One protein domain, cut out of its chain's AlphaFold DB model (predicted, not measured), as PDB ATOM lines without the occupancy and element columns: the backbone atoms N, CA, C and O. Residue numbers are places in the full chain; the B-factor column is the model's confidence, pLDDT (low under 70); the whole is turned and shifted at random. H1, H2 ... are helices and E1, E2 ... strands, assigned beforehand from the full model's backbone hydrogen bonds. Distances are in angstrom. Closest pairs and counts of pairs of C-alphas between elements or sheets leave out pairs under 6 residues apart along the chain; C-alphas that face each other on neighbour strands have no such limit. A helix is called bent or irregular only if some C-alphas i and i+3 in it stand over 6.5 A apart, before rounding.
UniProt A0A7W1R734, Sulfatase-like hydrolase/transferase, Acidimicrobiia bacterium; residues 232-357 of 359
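This is residues 232 to 357 of the 359 residues of the protein "Sulfatase-like hydrolase/transferase" of Acidimicrobiia bacterium (UniProt A0A7W1R734). One strongly twisted antiparallel sheet of seven strands folds back on itself into a partly closed barrel: leaves E1 E2 E5 and E3 E6 E7 face each other, with long E4 as the hinge and an open gap between E1 and E6. Short H1 and H2 pack on one face, near E4 and E3, while H3 only grazes the sheet. The 126 printed residues hold H1 H2 E1 H3 E2 E3 E4 E5 E6 E7 along the chain; across the sheet the order is E1 E2 E5 E4 E3 E6 E7. The class is mixed, helices and strands, with under half of the residues in named elements. The whole is compact, with a radius of gyration of the C-alphas of 14.1 A and spans of 43 by 39 by 24 A.

H1, residues 232 to 235, and H2, residues 238 to 243, are on the same face of the sheet, at heights of 8.1 and 6.7 A. H1's closest C-alphas to E4, residues 306 to 316, are those of Ala 235 and Gly 309, 5.0 A apart. H2 lies over E3, residues 299 to 303, slantwise at 38 degrees on the local plane. H2 is irregular, C-alphas 239 and 242 being 7.4 A apart; 0 of its 2 O i to N i+4 pairs and 2 of its 3 O i to N i+3 pairs are within hydrogen-bond range. Edge strand E1, residues 260 to 263, is antiparallel to E2, residues 282 to 288, with N 262 and O 286 at 2.8 A. E2 pairs with E5, residues 323 to 328, through N 287 and O 323, 2.8 A. E3 E4 E5 form a meander, each strand the antiparallel neighbour of the one before; N 299 and O 311 are 2.8 A apart, N 312 and O 326 2.8 A. Adding E2, or E6, residues 340 to 348, gives two Greek keys, in which the first of four strands neighbours the fourth. E3 and E6 are antiparallel neighbours, with N 302 and O 341 within hydrogen-bond range at 2.8 A. The hairpin of E6 and E7, residues 351 to 356, has N 346 and O 353 at 2.9 A.

H1 begins at C-alpha 232, (112.819, 116.331, 97.452). H3 is residues 266 to 269. E2 is 19.7 A long, E4 28.6 A and E6 25.1 A. E7, 16.3 A, ends at C-alpha 356, (112.457, 129.655, 114.786).

The C-alphas farthest apart, of Asn 276 and Ala 349, are 44.0 A apart. The printed part has no cut. The links H2 to E1, H3 to E2 and E5 to E6 are long. Residues 275 to 277 and 320 have pLDDT under 70.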
ATOM      1  N   ARG A 232     113.606 115.379  96.650       88.94
ATOM      2  CA  ARG A 232     112.819 116.331  97.452       88.94
ATOM      3  C   ARG A 232     111.525 115.719  97.984       88.94
ATOM      4  O   ARG A 232     111.175 115.970  99.132       88.94
ATOM      5  N   GLY A 233     110.838 114.919  97.169       92.19
ATOM      6  CA  GLY A 233     109.638 114.182  97.571       92.19
ATOM      7  C   GLY A 233     109.946 113.172  98.674       92.19
ATOM      8  O   GLY A 233     109.207 113.084  99.655       92.19
ATOM      9  N   LEU A 234     111.117 112.533  98.584       92.50
ATOM     10  CA  LEU A 234     111.632 111.633  99.604       92.50
ATOM     11  C   LEU A 234     111.786 112.339 100.957       92.50
ATOM     12  O   LEU A 234     111.380 111.771 101.960       92.50
ATOM     13  N   ALA A 235     112.286 113.581 101.010       94.88
ATOM     14  CA  ALA A 235     112.387 114.376 102.245       94.88
ATOM     15  C   ALA A 235     111.047 114.984 102.725       94.88
ATOM     16  O   ALA A 235     110.909 115.379 103.887       94.88
ATOM     17  N   ALA A 236     110.041 115.053 101.850       95.19
ATOM     18  CA  ALA A 236     108.751 115.702 102.077       95.19
ATOM     19  C   ALA A 236     107.728 114.791 102.777       95.19
ATOM     20  O   ALA A 236     106.628 114.541 102.276       95.19
ATOM     21  N   VAL A 237     108.080 114.320 103.976       93.31
ATOM     22  CA  VAL A 237     107.276 113.365 104.757       93.31
ATOM     23  C   VAL A 237     106.372 114.027 105.799       93.31
ATOM     24  O   VAL A 237     106.569 115.168 106.216       93.31
ATOM     25  N   GLY A 238     105.378 113.273 106.269       90.06
ATOM     26  CA  GLY A 238     104.530 113.673 107.390       90.06
ATOM     27  C   GLY A 238     103.678 114.915 107.114       90.06
ATOM     28  O   GLY A 238     103.530 115.385 105.984       90.06
ATOM     29  N   ARG A 239     103.087 115.474 108.175       89.69
ATOM     30  CA  ARG A 239     102.101 116.558 108.036       89.69
ATOM     31  C   ARG A 239     102.687 117.864 107.500       89.69
ATOM     32  O   ARG A 239     101.918 118.713 107.055       89.69
ATOM     33  N   HIS A 240     104.001 118.068 107.578       92.94
ATOM     34  CA  HIS A 240     104.664 119.294 107.119       92.94
ATOM     35  C   HIS A 240     105.401 119.135 105.791       92.94
ATOM     36  O   HIS A 240     105.916 120.125 105.278       92.94
ATOM     37  N   GLY A 241     105.359 117.945 105.179       93.56
ATOM     38  CA  GLY A 241     105.984 117.682 103.884       93.56
ATOM     39  C   GLY A 241     105.543 118.639 102.771       93.56
ATOM     40  O   GLY A 241     106.324 118.927 101.877       93.56
ATOM     41  N   THR A 242     104.338 119.226 102.859       93.75
ATOM     42  CA  THR A 242     103.862 120.277 101.932       93.75
ATOM     43  C   THR A 242     104.785 121.481 101.815       93.75
ATOM     44  O   THR A 242     104.696 122.194 100.830       93.75
ATOM     45  N   LEU A 243     105.567 121.764 102.856       95.44
ATOM     46  CA  LEU A 243     106.403 122.957 102.938       95.44
ATOM     47  C   LEU A 243     107.823 122.687 102.436       95.44
ATOM     48  O   LEU A 243     108.580 123.632 102.268       95.44
ATOM     49  N   VAL A 244     108.203 121.425 102.207       96.25
ATOM     50  CA  VAL A 244     109.539 121.080 101.711       96.25
ATOM     51  C   VAL A 244     109.721 121.631 100.300       96.25
ATOM     52  O   VAL A 244     108.891 121.428  99.420       96.25
ATOM     53  N   GLY A 245     110.829 122.341 100.098       95.31
ATOM     54  CA  GLY A 245     111.126 123.094  98.887       95.31
ATOM     55  C   GLY A 245     110.718 124.567  98.950       95.31
ATOM     56  O   GLY A 245     111.246 125.340  98.152       95.31
ATOM     57  N   GLU A 246     109.871 124.992  99.892       96.75
ATOM     58  CA  GLU A 246     109.451 126.394 100.015       96.75
ATOM     59  C   GLU A 246     110.576 127.298 100.537       96.75
ATOM     60  O   GLU A 246     111.399 126.898 101.367       96.75
ATOM     61  N   GLN A 247     110.600 128.546 100.064       97.69
ATOM     62  CA  GLN A 247     111.468 129.592 100.613       97.69
ATOM     63  C   GLN A 247     110.902 130.047 101.961       97.69
ATOM     64  O   GLN A 247     109.766 130.514 102.023       97.69
ATOM     65  N   VAL A 248     111.702 130.004 103.027       97.50
ATOM     66  CA  VAL A 248     111.280 130.454 104.367       97.50
ATOM     67  C   VAL A 248     110.841 131.920 104.343       97.50
ATOM     68  O   VAL A 248     109.854 132.267 104.980       97.50
ATOM     69  N   ALA A 249     111.504 132.767 103.549       96.25
ATOM     70  CA  ALA A 249     111.136 134.176 103.381       96.25
ATOM     71  C   ALA A 249     109.746 134.392 102.744       96.25
ATOM     72  O   ALA A 249     109.171 135.467 102.885       96.25
ATOM     73  N   GLY A 250     109.206 133.386 102.045       95.06
ATOM     74  CA  GLY A 250     107.846 133.401 101.499       95.06
ATOM     75  C   GLY A 250     106.782 132.901 102.481       95.06
ATOM     76  O   GLY A 250     105.593 132.939 102.170       95.06
ATOM     77  N   LEU A 251     107.187 132.427 103.661       95.44
ATOM     78  CA  LEU A 251     106.300 131.911 104.700       95.44
ATOM     79  C   LEU A 251     106.172 132.921 105.841       95.44
ATOM     80  O   LEU A 251     107.053 133.745 106.087       95.44
ATOM     81  N   ARG A 252     105.061 132.855 106.580       96.31
ATOM     82  CA  ARG A 252     104.878 133.706 107.756       96.31
ATOM     83  C   ARG A 252     105.776 133.207 108.883       96.31
ATOM     84  O   ARG A 252     105.598 132.089 109.356       96.31
ATOM     85  N   VAL A 253     106.695 134.052 109.338       96.31
ATOM     86  CA  VAL A 253     107.567 133.774 110.486       96.31
ATOM     87  C   VAL A 253     107.052 134.554 111.696       96.31
ATOM     88  O   VAL A 253     106.769 135.747 111.593       96.31
ATOM     89  N   GLY A 254     106.840 133.857 112.811       95.69
ATOM     90  CA  GLY A 254     106.349 134.422 114.068       95.69
ATOM     91  C   GLY A 254     107.474 134.780 115.038       95.69
ATOM     92  O   GLY A 254     108.646 134.823 114.667       95.69
ATOM     93  N   ALA A 255     107.107 135.008 116.302       96.31
ATOM     94  CA  ALA A 255     108.080 135.083 117.390       96.31
ATOM     95  C   ALA A 255     108.898 133.773 117.477       96.31
ATOM     96  O   ALA A 255     108.386 132.727 117.057       96.31
ATOM     97  N   PRO A 256     110.142 133.807 117.992       96.12
ATOM     98  CA  PRO A 256     110.922 132.596 118.243       96.12
ATOM     99  C   PRO A 256     110.133 131.559 119.049       96.12
ATOM    100  O   PRO A 256     109.265 131.916 119.841       96.12
ATOM    101  N   SER A 257     110.417 130.281 118.810       94.94
ATOM    102  CA  SER A 257     109.877 129.194 119.625       94.94
ATOM    103  C   SER A 257     110.532 129.223 121.011       94.94
ATOM    104  O   SER A 257     111.682 129.648 121.158       94.94
ATOM    105  N   GLU A 258     109.797 128.744 122.011       93.75
ATOM    106  CA  GLU A 258     110.316 128.486 123.361       93.75
ATOM    107  C   GLU A 258     111.219 127.238 123.388       93.75
ATOM    108  O   GLU A 258     111.986 127.031 124.327       93.75
ATOM    109  N   LEU A 259     111.169 126.414 122.333       94.69
ATOM    110  CA  LEU A 259     112.042 125.259 122.183       94.69
ATOM    111  C   LEU A 259     113.499 125.691 121.976       94.69
ATOM    112  O   LEU A 259     113.810 126.568 121.161       94.69
ATOM    113  N   THR A 260     114.395 124.966 122.639       94.75
ATOM    114  CA  THR A 260     115.842 125.009 122.416       94.75
ATOM    115  C   THR A 260     116.293 123.679 121.832       94.75
ATOM    116  O   THR A 260     115.814 122.621 122.233       94.75
ATOM    117  N   ALA A 261     117.199 123.708 120.863       93.94
ATOM    118  CA  ALA A 261     117.741 122.526 120.221       93.94
ATOM    119  C   ALA A 261     119.267 122.558 120.186       93.94
ATOM    120  O   ALA A 261     119.876 123.599 120.001       93.94
ATOM    121  N   ALA A 262     119.878 121.388 120.314       92.94
ATOM    122  CA  ALA A 262     121.302 121.173 120.115       92.94
ATOM    123  C   ALA A 262     121.487 120.160 118.984       92.94
ATOM    124  O   ALA A 262     120.796 119.141 118.941       92.94
ATOM    125  N   TRP A 263     122.404 120.437 118.062       91.31
ATOM    126  CA  TRP A 263     122.734 119.534 116.960       91.31
ATOM    127  C   TRP A 263     123.811 118.544 117.387       91.31
ATOM    128  O   TRP A 263     124.793 118.956 117.999       91.31
ATOM    129  N   ASP A 264     123.681 117.279 116.982       88.69
ATOM    130  CA  ASP A 264     124.687 116.258 117.313       88.69
ATOM    131  C   ASP A 264     126.056 116.569 116.670       88.69
ATOM    132  O   ASP A 264     127.091 116.319 117.275       88.69
ATOM    133  N   ASP A 265     126.074 117.191 115.482       82.31
ATOM    134  CA  ASP A 265     127.303 117.493 114.728       82.31
ATOM    135  C   ASP A 265     127.244 118.877 114.042       82.31
ATOM    136  O   ASP A 265     127.376 118.965 112.825       82.31
ATOM    137  N   ARG A 266     126.997 119.988 114.751       84.94
ATOM    138  CA  ARG A 266     126.776 121.305 114.091       84.94
ATOM    139  C   ARG A 266     127.860 121.700 113.072       84.94
ATOM    140  O   ARG A 266     127.525 122.288 112.044       84.94
ATOM    141  N   MET A 267     129.117 121.366 113.357       84.94
ATOM    142  CA  MET A 267     130.276 121.724 112.528       84.94
ATOM    143  C   MET A 267     130.263 121.058 111.149       84.94
ATOM    144  O   MET A 267     130.899 121.555 110.232       84.94
ATOM    145  N   LYS A 268     129.510 119.964 110.954       84.38
ATOM    146  CA  LYS A 268     129.455 119.261 109.660       84.38
ATOM    147  C   LYS A 268     128.736 120.039 108.555       84.38
ATOM    148  O   LYS A 268     128.647 119.554 107.435       84.38
ATOM    149  N   PHE A 269     128.127 121.173 108.890       87.00
ATOM    150  CA  PHE A 269     127.460 122.049 107.929       87.00
ATOM    151  C   PHE A 269     128.316 123.265 107.559       87.00
ATOM    152  O   PHE A 269     127.928 124.038 106.684       87.00
ATOM    153  N   ASP A 270     129.455 123.433 108.226       86.94
ATOM    154  CA  ASP A 270     130.396 124.518 107.986       86.94
ATOM    155  C   ASP A 270     131.456 124.027 106.982       86.94
ATOM    156  O   ASP A 270     131.812 122.848 106.988       86.94
ATOM    157  N   ASP A 271     131.915 124.910 106.094       86.25
ATOM    158  CA  ASP A 271     132.947 124.628 105.078       86.25
ATOM    159  C   ASP A 271     132.760 123.330 104.246       86.25
ATOM    160  O   ASP A 271     133.678 122.527 104.057       86.25
ATOM    161  N   LEU A 272     131.548 123.090 103.730       86.56
ATOM    162  CA  LEU A 272     131.271 121.925 102.880       86.56
ATOM    163  C   LEU A 272     131.872 122.087 101.473       86.56
ATOM    164  O   LEU A 272     131.796 123.154 100.876       86.56
ATOM    165  N   THR A 273     132.395 121.003 100.893       84.50
ATOM    166  CA  THR A 273     132.770 120.939  99.465       84.50
ATOM    167  C   THR A 273     131.781 120.041  98.719       84.50
ATOM    168  O   THR A 273     132.046 118.862  98.483       84.50
ATOM    169  N   VAL A 274     130.627 120.600  98.354       79.06
ATOM    170  CA  VAL A 274     129.481 119.867  97.793       79.06
ATOM    171  C   VAL A 274     129.815 119.219  96.452       79.06
ATOM    172  O   VAL A 274     129.333 118.127  96.159       79.06
ATOM    173  N   ALA A 275     130.701 119.834  95.665       68.69
ATOM    174  CA  ALA A 275     131.150 119.280  94.386       68.69
ATOM    175  C   ALA A 275     131.799 117.882  94.497       68.69
ATOM    176  O   ALA A 275     131.731 117.112  93.541       68.69
ATOM    177  N   ASN A 276     132.408 117.555  95.644       63.38
ATOM    178  CA  ASN A 276     133.138 116.298  95.871       63.38
ATOM    179  C   ASN A 276     132.557 115.445  97.011       63.38
ATOM    180  O   ASN A 276     133.056 114.351  97.268       63.38
ATOM    181  N   GLN A 277     131.571 115.962  97.747       68.88
ATOM    182  CA  GLN A 277     130.907 115.257  98.835       68.88
ATOM    183  C   GLN A 277     129.534 115.897  99.089       68.88
ATOM    184  O   GLN A 277     129.486 117.068  99.459       68.88
ATOM    185  N   PRO A 278     128.411 115.172  98.956       71.88
ATOM    186  CA  PRO A 278     127.101 115.705  99.292       71.88
ATOM    187  C   PRO A 278     127.089 116.112 100.762       71.88
ATOM    188  O   PRO A 278     127.737 115.488 101.611       71.88
ATOM    189  N   GLY A 279     126.290 117.123 101.089       81.88
ATOM    190  CA  GLY A 279     126.060 117.427 102.491       81.88
ATOM    191  C   GLY A 279     125.349 116.268 103.213       81.88
ATOM    192  O   GLY A 279     124.816 115.344 102.585       81.88
ATOM    193  N   PRO A 280     125.319 116.293 104.554       87.81
ATOM    194  CA  PRO A 280     124.741 115.214 105.342       87.81
ATOM    195  C   PRO A 280     123.267 114.973 104.969       87.81
ATOM    196  O   PRO A 280     122.452 115.893 105.097       87.81
ATOM    197  N   PRO A 281     122.878 113.746 104.573       89.62
ATOM    198  CA  PRO A 281     121.498 113.449 104.177       89.62
ATOM    199  C   PRO A 281     120.547 113.406 105.376       89.62
ATOM    200  O   PRO A 281     119.326 113.406 105.222       89.62
ATOM    201  N   VAL A 282     121.109 113.346 106.583       92.25
ATOM    202  CA  VAL A 282     120.373 113.252 107.831       92.25
ATOM    203  C   VAL A 282     120.897 114.263 108.836       92.25
ATOM    204  O   VAL A 282     122.103 114.392 109.069       92.25
ATOM    205  N   VAL A 283     119.950 114.925 109.488       92.88
ATOM    206  CA  VAL A 283     120.190 115.773 110.647       92.88
ATOM    207  C   VAL A 283     119.612 115.123 111.899       92.88
ATOM    208  O   VAL A 283     118.573 114.460 111.859       92.88
ATOM    209  N   ALA A 284     120.297 115.310 113.017       93.06
ATOM    210  CA  ALA A 284     119.912 114.786 114.315       93.06
ATOM    211  C   ALA A 284     120.376 115.748 115.411       93.06
ATOM    212  O   ALA A 284     121.242 116.602 115.186       93.06
ATOM    213  N   GLY A 285     119.742 115.633 116.567       92.88
ATOM    214  CA  GLY A 285     119.985 116.498 117.703       92.88
ATOM    215  C   GLY A 285     119.016 116.215 118.836       92.88
ATOM    216  O   GLY A 285     118.193 115.297 118.763       92.88
ATOM    217  N   THR A 286     119.072 117.056 119.859       94.44
ATOM    218  CA  THR A 286     118.139 117.064 120.988       94.44
ATOM    219  C   THR A 286     117.339 118.356 120.974       94.44
ATOM    220  O   THR A 286     117.873 119.405 120.646       94.44
ATOM    221  N   VAL A 287     116.053 118.278 121.308       95.12
ATOM    222  CA  VAL A 287     115.183 119.432 121.542       95.12
ATOM    223  C   VAL A 287     114.624 119.368 122.959       95.12
ATOM    224  O   VAL A 287     114.241 118.297 123.436       95.12
ATOM    225  N   SER A 288     114.582 120.507 123.632       94.12
ATOM    226  CA  SER A 288     114.089 120.667 124.994       94.12
ATOM    227  C   SER A 288     113.293 121.964 125.133       94.12
ATOM    228  O   SER A 288     113.293 122.827 124.255       94.12
ATOM    229  N   ASP A 289     112.585 122.065 126.248       90.12
ATOM    230  CA  ASP A 289     111.815 123.226 126.674       90.12
ATOM    231  C   ASP A 289     112.040 123.384 128.179       90.12
ATOM    232  O   ASP A 289     112.048 122.384 128.903       90.12
ATOM    233  N   GLU A 290     112.220 124.613 128.665       82.94
ATOM    234  CA  GLU A 290     112.510 124.874 130.086       82.94
ATOM    235  C   GLU A 290     111.407 124.364 131.026       82.94
ATOM    236  O   GLU A 290     111.667 124.021 132.178       82.94
ATOM    237  N   ARG A 291     110.163 124.283 130.537       82.62
ATOM    238  CA  ARG A 291     108.999 123.791 131.285       82.62
ATOM    239  C   ARG A 291     108.738 122.306 131.035       82.62
ATOM    240  O   ARG A 291     107.725 121.776 131.493       82.62
ATOM    241  N   GLY A 292     109.626 121.627 130.309       77.69
ATOM    242  CA  GLY A 292     109.501 120.219 129.949       77.69
ATOM    243  C   GLY A 292     108.412 119.943 128.911       77.69
ATOM    244  O   GLY A 292     107.991 118.789 128.765       77.69
ATOM    245  N   ALA A 293     107.926 120.967 128.197       80.25
ATOM    246  CA  ALA A 293     106.977 120.754 127.118       80.25
ATOM    247  C   ALA A 293     107.610 119.926 125.990       80.25
ATOM    248  O   ALA A 293     108.803 120.003 125.691       80.25
ATOM    249  N   ARG A 294     106.786 119.102 125.344       83.75
ATOM    250  CA  ARG A 294     107.190 118.389 124.130       83.75
ATOM    251  C   ARG A 294     106.852 119.245 122.916       83.75
ATOM    252  O   ARG A 294     105.834 119.937 122.963       83.75
ATOM    253  N   PRO A 295     107.611 119.129 121.811       86.50
ATOM    254  CA  PRO A 295     107.189 119.706 120.548       86.50
ATOM    255  C   PRO A 295     105.754 119.279 120.250       86.50
ATOM    256  O   PRO A 295     105.423 118.090 120.302       86.50
ATOM    257  N   SER A 296     104.904 120.248 119.922       83.81
ATOM    258  CA  SER A 296     103.502 120.009 119.549       83.81
ATOM    259  C   SER A 296     103.370 119.126 118.297       83.81
ATOM    260  O   SER A 296     102.286 118.659 117.934       83.81
ATOM    261  N   SER A 297     104.488 118.949 117.588       91.12
ATOM    262  CA  SER A 297     104.546 118.634 116.183       91.12
ATOM    263  C   SER A 297     106.014 118.396 115.763       91.12
ATOM    264  O   SER A 297     106.871 119.151 116.200       91.12
ATOM    265  N   ASP A 298     106.315 117.418 114.886       95.00
ATOM    266  CA  ASP A 298     107.487 117.427 113.981       95.00
ATOM    267  C   ASP A 298     107.920 118.846 113.555       95.00
ATOM    268  O   ASP A 298     107.091 119.676 113.168       95.00
ATOM    269  N   LEU A 299     109.226 119.092 113.583       96.62
ATOM    270  CA  LEU A 299     109.867 120.336 113.169       96.62
ATOM    271  C   LEU A 299     110.145 120.338 111.662       96.62
ATOM    272  O   LEU A 299     110.246 119.292 111.017       96.62
ATOM    273  N   LEU A 300     110.346 121.529 111.109       97.69
ATOM    274  CA  LEU A 300     110.955 121.701 109.796       97.69
ATOM    275  C   LEU A 300     112.444 121.975 109.929       97.69
ATOM    276  O   LEU A 300     112.861 122.749 110.789       97.69
ATOM    277  N   VAL A 301     113.215 121.403 109.015       97.81
ATOM    278  CA  VAL A 301     114.621 121.746 108.812       97.81
ATOM    279  C   VAL A 301     114.698 122.644 107.588       97.81
ATOM    280  O   VAL A 301     114.195 122.273 106.528       97.81
ATOM    281  N   ALA A 302     115.318 123.812 107.714       97.88
ATOM    282  CA  ALA A 302     115.658 124.660 106.582       97.88
ATOM    283  C   ALA A 302     117.172 124.704 106.392       97.88
ATOM    284  O   ALA A 302     117.907 124.820 107.369       97.88
ATOM    285  N   ILE A 303     117.606 124.652 105.138       97.12
ATOM    286  CA  ILE A 303     118.999 124.789 104.722       97.12
ATOM    287  C   ILE A 303     119.061 125.981 103.770       97.12
ATOM    288  O   ILE A 303     118.285 126.056 102.815       97.12
ATOM    289  N   ASN A 304     119.938 126.943 104.058       96.94
ATOM    290  CA  ASN A 304     120.143 128.151 103.251       96.94
ATOM    291  C   ASN A 304     118.830 128.902 102.941       96.94
ATOM    292  O   ASN A 304     118.598 129.368 101.826       96.94
ATOM    293  N   GLY A 305     117.938 128.992 103.935       97.44
ATOM    294  CA  GLY A 305     116.655 129.696 103.815       97.44
ATOM    295  C   GLY A 305     115.554 128.950 103.054       97.44
ATOM    296  O   GLY A 305     114.466 129.502 102.895       97.44
ATOM    297  N   ARG A 306     115.778 127.699 102.632       98.12
ATOM    298  CA  ARG A 306     114.765 126.841 101.999       98.12
ATOM    299  C   ARG A 306     114.450 125.642 102.882       98.12
ATOM    300  O   ARG A 306     115.354 125.034 103.445       98.12
ATOM    301  N   VAL A 307     113.178 125.279 103.004       97.94
ATOM    302  CA  VAL A 307     112.770 124.099 103.779       97.94
ATOM    303  C   VAL A 307     113.297 122.838 103.089       97.94
ATOM    304  O   VAL A 307     112.931 122.544 101.952       97.94
ATOM    305  N   ALA A 308     114.161 122.099 103.775       97.00
ATOM    306  CA  ALA A 308     114.877 120.942 103.248       97.00
ATOM    307  C   ALA A 308     114.237 119.608 103.632       97.00
ATOM    308  O   ALA A 308     114.373 118.631 102.904       97.00
ATOM    309  N   GLY A 309     113.535 119.550 104.759       97.06
ATOM    310  CA  GLY A 309     112.947 118.307 105.238       97.06
ATOM    311  C   GLY A 309     112.171 118.488 106.530       97.06
ATOM    312  O   GLY A 309     111.982 119.602 107.028       97.06
ATOM    313  N   VAL A 310     111.729 117.360 107.071       97.12
ATOM    314  CA  VAL A 310     110.979 117.278 108.324       97.12
ATOM    315  C   VAL A 310     111.809 116.498 109.336       97.12
ATOM    316  O   VAL A 310     112.388 115.467 108.999       97.12
ATOM    317  N   ALA A 311     111.856 116.982 110.575       96.75
ATOM    318  CA  ALA A 311     112.551 116.349 111.686       96.75
ATOM    319  C   ALA A 311     111.579 116.004 112.820       96.75
ATOM    320  O   ALA A 311     110.734 116.806 113.205       96.75
ATOM    321  N   GLY A 312     111.699 114.805 113.372       95.00
ATOM    322  CA  GLY A 312     110.795 114.285 114.389       95.00
ATOM    323  C   GLY A 312     111.322 112.981 114.967       95.00
ATOM    324  O   GLY A 312     112.511 112.850 115.255       95.00
ATOM    325  N   GLY A 313     110.436 112.000 115.159       92.31
ATOM    326  CA  GLY A 313     110.832 110.704 115.721       92.31
ATOM    327  C   GLY A 313     111.347 110.817 117.157       92.31
ATOM    328  O   GLY A 313     112.321 110.154 117.525       92.31
ATOM    329  N   TYR A 314     110.716 111.690 117.945       92.62
ATOM    330  CA  TYR A 314     111.160 112.037 119.288       92.62
ATOM    331  C   TYR A 314     111.262 110.828 120.212       92.62
ATOM    332  O   TYR A 314     110.328 110.036 120.326       92.62
ATOM    333  N   ARG A 315     112.377 110.739 120.935       88.88
ATOM    334  CA  ARG A 315     112.570 109.801 122.047       88.88
ATOM    335  C   ARG A 315     113.371 110.482 123.157       88.88
ATOM    336  O   ARG A 315     114.152 111.372 122.825       88.88
ATOM    337  N   PRO A 316     113.241 110.050 124.424       88.88
ATOM    338  CA  PRO A 316     114.090 110.552 125.503       88.88
ATOM    339  C   PRO A 316     115.567 110.540 125.093       88.88
ATOM    340  O   PRO A 316     116.041 109.540 124.534       88.88
ATOM    341  N   SER A 317     116.253 111.665 125.290       85.56
ATOM    342  CA  SER A 317     117.698 111.761 125.092       85.56
ATOM    343  C   SER A 317     118.433 110.943 126.163       85.56
ATOM    344  O   SER A 317     117.901 110.688 127.245       85.56
ATOM    345  N   GLY A 318     119.643 110.470 125.849       76.12
ATOM    346  CA  GLY A 318     120.431 109.644 126.778       76.12
ATOM    347  C   GLY A 318     120.979 110.416 127.983       76.12
ATOM    348  O   GLY A 318     121.264 109.814 129.010       76.12
ATOM    349  N   ASP A 319     121.088 111.738 127.861       76.00
ATOM    350  CA  ASP A 319     121.542 112.670 128.899       76.00
ATOM    351  C   ASP A 319     120.403 113.186 129.803       76.00
ATOM    352  O   ASP A 319     120.651 113.940 130.740       76.00
ATOM    353  N   GLY A 320     119.150 112.788 129.536       69.25
ATOM    354  CA  GLY A 320     117.970 113.169 130.319       69.25
ATOM    355  C   GLY A 320     117.485 114.612 130.128       69.25
ATOM    356  O   GLY A 320     116.491 114.986 130.749       69.25
ATOM    357  N   GLY A 321     118.139 115.410 129.276       76.38
ATOM    358  CA  GLY A 321     117.868 116.842 129.108       76.38
ATOM    359  C   GLY A 321     116.759 117.204 128.113       76.38
ATOM    360  O   GLY A 321     116.383 118.370 128.025       76.38
ATOM    361  N   GLY A 322     116.220 116.242 127.354       90.00
ATOM    362  CA  GLY A 322     115.184 116.521 126.361       90.00
ATOM    363  C   GLY A 322     114.773 115.321 125.509       90.00
ATOM    364  O   GLY A 322     114.756 114.165 125.941       90.00
ATOM    365  N   LEU A 323     114.389 115.609 124.267       92.88
ATOM    366  CA  LEU A 323     113.974 114.629 123.274       92.88
ATOM    367  C   LEU A 323     114.922 114.654 122.080       92.88
ATOM    368  O   LEU A 323     115.030 115.659 121.387       92.88
ATOM    369  N   SER A 324     115.552 113.525 121.776       92.50
ATOM    370  CA  SER A 324     116.313 113.394 120.532       92.50
ATOM    371  C   SER A 324     115.382 113.313 119.323       92.50
ATOM    372  O   SER A 324     114.395 112.569 119.342       92.50
ATOM    373  N   PHE A 325     115.719 114.030 118.257       93.94
ATOM    374  CA  PHE A 325     115.018 114.023 116.978       93.94
ATOM    375  C   PHE A 325     115.932 113.540 115.849       93.94
ATOM    376  O   PHE A 325     117.146 113.418 115.995       93.94
ATOM    377  N   VAL A 326     115.325 113.246 114.708       94.62
ATOM    378  CA  VAL A 326     116.007 112.925 113.453       94.62
ATOM    379  C   VAL A 326     115.197 113.465 112.282       94.62
ATOM    380  O   VAL A 326     113.971 113.475 112.351       94.62
ATOM    381  N   GLY A 327     115.849 113.863 111.192       95.00
ATOM    382  CA  GLY A 327     115.194 114.140 109.916       95.00
ATOM    383  C   GLY A 327     116.095 113.828 108.727       95.00
ATOM    384  O   GLY A 327     117.282 114.139 108.758       95.00
ATOM    385  N   TYR A 328     115.527 113.237 107.677       94.81
ATOM    386  CA  TYR A 328     116.164 113.197 106.360       94.81
ATOM    387  C   TYR A 328     115.905 114.526 105.645       94.81
ATOM    388  O   TYR A 328     114.789 115.056 105.697       94.81
ATOM    389  N   VAL A 329     116.925 115.064 104.983       94.44
ATOM    390  CA  VAL A 329     116.869 116.370 104.321       94.44
ATOM    391  C   VAL A 329     117.225 116.246 102.847       94.44
ATOM    392  O   VAL A 329     118.091 115.468 102.461       94.44
ATOM    393  N   ALA A 330     116.538 117.024 102.013       92.62
ATOM    394  CA  ALA A 330     116.900 117.177 100.616       92.62
ATOM    395  C   ALA A 330     118.260 117.875 100.489       92.62
ATOM    396  O   ALA A 330     118.583 118.760 101.285       92.62
ATOM    397  N   ASP A 331     119.010 117.516  99.449       89.12
ATOM    398  CA  ASP A 331     120.299 118.128  99.138       89.12
ATOM    399  C   ASP A 331     120.106 119.572  98.647       89.12
ATOM    400  O   ASP A 331     119.792 119.841  97.486       89.12
ATOM    401  N   LEU A 332     120.174 120.505  99.597       91.94
ATOM    402  CA  LEU A 332     120.057 121.952  99.399       91.94
ATOM    403  C   LEU A 332     121.309 122.680  99.912       91.94
ATOM    404  O   LEU A 332     121.269 123.882 100.208       91.94
ATOM    405  N   TYR A 333     122.403 121.933 100.057       91.75
ATOM    406  CA  TYR A 333     123.686 122.452 100.489       91.75
ATOM    407  C   TYR A 333     124.381 123.207  99.348       91.75
ATOM    408  O   TYR A 333     124.047 123.065  98.171       91.75
ATOM    409  N   ARG A 334     125.345 124.046  99.712       92.69
ATOM    410  CA  ARG A 334     126.241 124.774  98.805       92.69
ATOM    411  C   ARG A 334     127.669 124.697  99.333       92.69
ATOM    412  O   ARG A 334     127.851 124.420 100.518       92.69
ATOM    413  N   ASP A 335     128.646 124.983  98.479       92.19
ATOM    414  CA  ASP A 335     130.041 125.074  98.912       92.19
ATOM    415  C   ASP A 335     130.220 126.144 100.006       92.19
ATOM    416  O   ASP A 335     129.610 127.222  99.952       92.19
ATOM    417  N   GLY A 336     131.062 125.840 100.992       92.12
ATOM    418  CA  GLY A 336     131.310 126.656 102.175       92.12
ATOM    419  C   GLY A 336     130.259 126.467 103.272       92.12
ATOM    420  O   GLY A 336     129.695 125.387 103.463       92.12
ATOM    421  N   ASP A 337     129.989 127.542 104.011       93.62
ATOM    422  CA  ASP A 337     129.097 127.505 105.171       93.62
ATOM    423  C   ASP A 337     127.617 127.416 104.790       93.62
ATOM    424  O   ASP A 337     127.080 128.220 104.005       93.62
ATOM    425  N   ASN A 338     126.923 126.477 105.433       94.56
ATOM    426  CA  ASN A 338     125.498 126.253 105.261       94.56
ATOM    427  C   ASN A 338     124.724 126.638 106.520       94.56
ATOM    428  O   ASN A 338     124.959 126.147 107.623       94.56
ATOM    429  N   ASP A 339     123.735 127.508 106.337       95.06
ATOM    430  CA  ASP A 339     122.836 127.895 107.415       95.06
ATOM    431  C   ASP A 339     121.738 126.841 107.583       95.06
ATOM    432  O   ASP A 339     120.831 126.746 106.752       95.06
ATOM    433  N   VAL A 340     121.821 126.057 108.660       95.81
ATOM    434  CA  VAL A 340     120.845 125.014 108.999       95.81
ATOM    435  C   VAL A 340     120.030 125.446 110.214       95.81
ATOM    436  O   VAL A 340     120.577 125.745 111.275       95.81
ATOM    437  N   ARG A 341     118.702 125.500 110.061       97.00
ATOM    438  CA  ARG A 341     117.770 126.009 111.081       97.00
ATOM    439  C   ARG A 341     116.596 125.069 111.307       97.00
ATOM    440  O   ARG A 341     116.112 124.440 110.369       97.00
ATOM    441  N   LEU A 342     116.103 125.045 112.544       97.62
ATOM    442  CA  LEU A 342     114.877 124.349 112.929       97.62
ATOM    443  C   LEU A 342     113.724 125.332 113.110       97.62
ATOM    444  O   LEU A 342     113.902 126.435 113.632       97.62
ATOM    445  N   TYR A 343     112.531 124.902 112.710       97.69
ATOM    446  CA  TYR A 343     111.297 125.652 112.914       97.69
ATOM    447  C   TYR A 343     110.213 124.767 113.516       97.69
ATOM    448  O   TYR A 343     109.887 123.709 112.972       97.69
ATOM    449  N   GLU A 344     109.617 125.238 114.606       96.50
ATOM    450  CA  GLU A 344     108.326 124.755 115.073       96.50
ATOM    451  C   GLU A 344     107.223 125.328 114.178       96.50
ATOM    452  O   GLU A 344     107.319 126.450 113.670       96.50
ATOM    453  N   VAL A 345     106.181 124.532 113.946       95.56
ATOM    454  CA  VAL A 345     105.141 124.851 112.973       95.56
ATOM    455  C   VAL A 345     103.792 125.037 113.660       95.56
ATOM    456  O   VAL A 345     103.133 124.069 114.033       95.56
ATOM    457  N   GLU A 346     103.321 126.280 113.732       93.56
ATOM    458  CA  GLU A 346     101.962 126.595 114.175       93.56
ATOM    459  C   GLU A 346     101.013 126.535 112.967       93.56
ATOM    460  O   GLU A 346     101.094 127.341 112.031       93.56
ATOM    461  N   ARG A 347     100.082 125.575 112.960       87.44
ATOM    462  CA  ARG A 347      99.019 125.520 111.946       87.44
ATOM    463  C   ARG A 347      97.797 126.301 112.422       87.44
ATOM    464  O   ARG A 347      97.149 125.919 113.388       87.44
ATOM    465  N   ARG A 348      97.430 127.344 111.678       85.31
ATOM    466  CA  ARG A 348      96.131 128.028 111.790       85.31
ATOM    467  C   ARG A 348      95.208 127.565 110.669       85.31
ATOM    468  O   ARG A 348      95.678 127.071 109.648       85.31
ATOM    469  N   ALA A 349      93.904 127.795 110.819       78.38
ATOM    470  CA  ALA A 349      92.865 127.300 109.906       78.38
ATOM    471  C   ALA A 349      93.142 127.516 108.400       78.38
ATOM    472  O   ALA A 349      92.704 126.712 107.585       78.38
ATOM    473  N   ARG A 350      93.860 128.583 108.016       80.31
ATOM    474  CA  ARG A 350      94.219 128.887 106.614       80.31
ATOM    475  C   ARG A 350      95.683 129.285 106.400       80.31
ATOM    476  O   ARG A 350      96.024 129.794 105.340       80.31
ATOM    477  N   SER A 351      96.552 129.122 107.396       85.88
ATOM    478  CA  SER A 351      97.947 129.567 107.281       85.88
ATOM    479  C   SER A 351      98.877 128.749 108.157       85.88
ATOM    480  O   SER A 351      98.466 128.283 109.217       85.88
ATOM    481  N   VAL A 352     100.144 128.684 107.773       92.75
ATOM    482  CA  VAL A 352     101.217 128.154 108.612       92.75
ATOM    483  C   VAL A 352     102.075 129.307 109.128       92.75
ATOM    484  O   VAL A 352     102.327 130.256 108.385       92.75
ATOM    485  N   VAL A 353     102.495 129.225 110.389       95.94
ATOM    486  CA  VAL A 353     103.499 130.107 111.000       95.94
ATOM    487  C   VAL A 353     104.707 129.279 111.355       95.94
ATOM    488  O   VAL A 353     104.568 128.214 111.954       95.94
ATOM    489  N   LEU A 354     105.881 129.772 110.992       97.19
ATOM    490  CA  LEU A 354     107.141 129.190 111.412       97.19
ATOM    491  C   LEU A 354     107.676 129.956 112.617       97.19
ATOM    492  O   LEU A 354     107.814 131.177 112.570       97.19
ATOM    493  N   HIS A 355     108.003 129.229 113.675       97.00
ATOM    494  CA  HIS A 355     108.643 129.753 114.873       97.00
ATOM    495  C   HIS A 355     110.059 129.203 114.920       97.00
ATOM    496  O   HIS A 355     110.257 127.992 115.000       97.00
ATOM    497  N   ARG A 356     111.055 130.081 114.794       97.25
ATOM    498  CA  ARG A 356     112.457 129.655 114.786       97.25
ATOM    499  C   ARG A 356     112.808 129.054 116.146       97.25
ATOM    500  O   ARG A 356     112.652 129.733 117.156       97.25
ATOM    501  N   VAL A 357     113.287 127.816 116.147       96.62
ATOM    502  CA  VAL A 357     113.812 127.138 117.340       96.62
ATOM    503  C   VAL A 357     115.192 127.707 117.657       96.62
ATOM    504  O   VAL A 357     115.965 128.014 116.741       96.62
TER     505      VAL A 357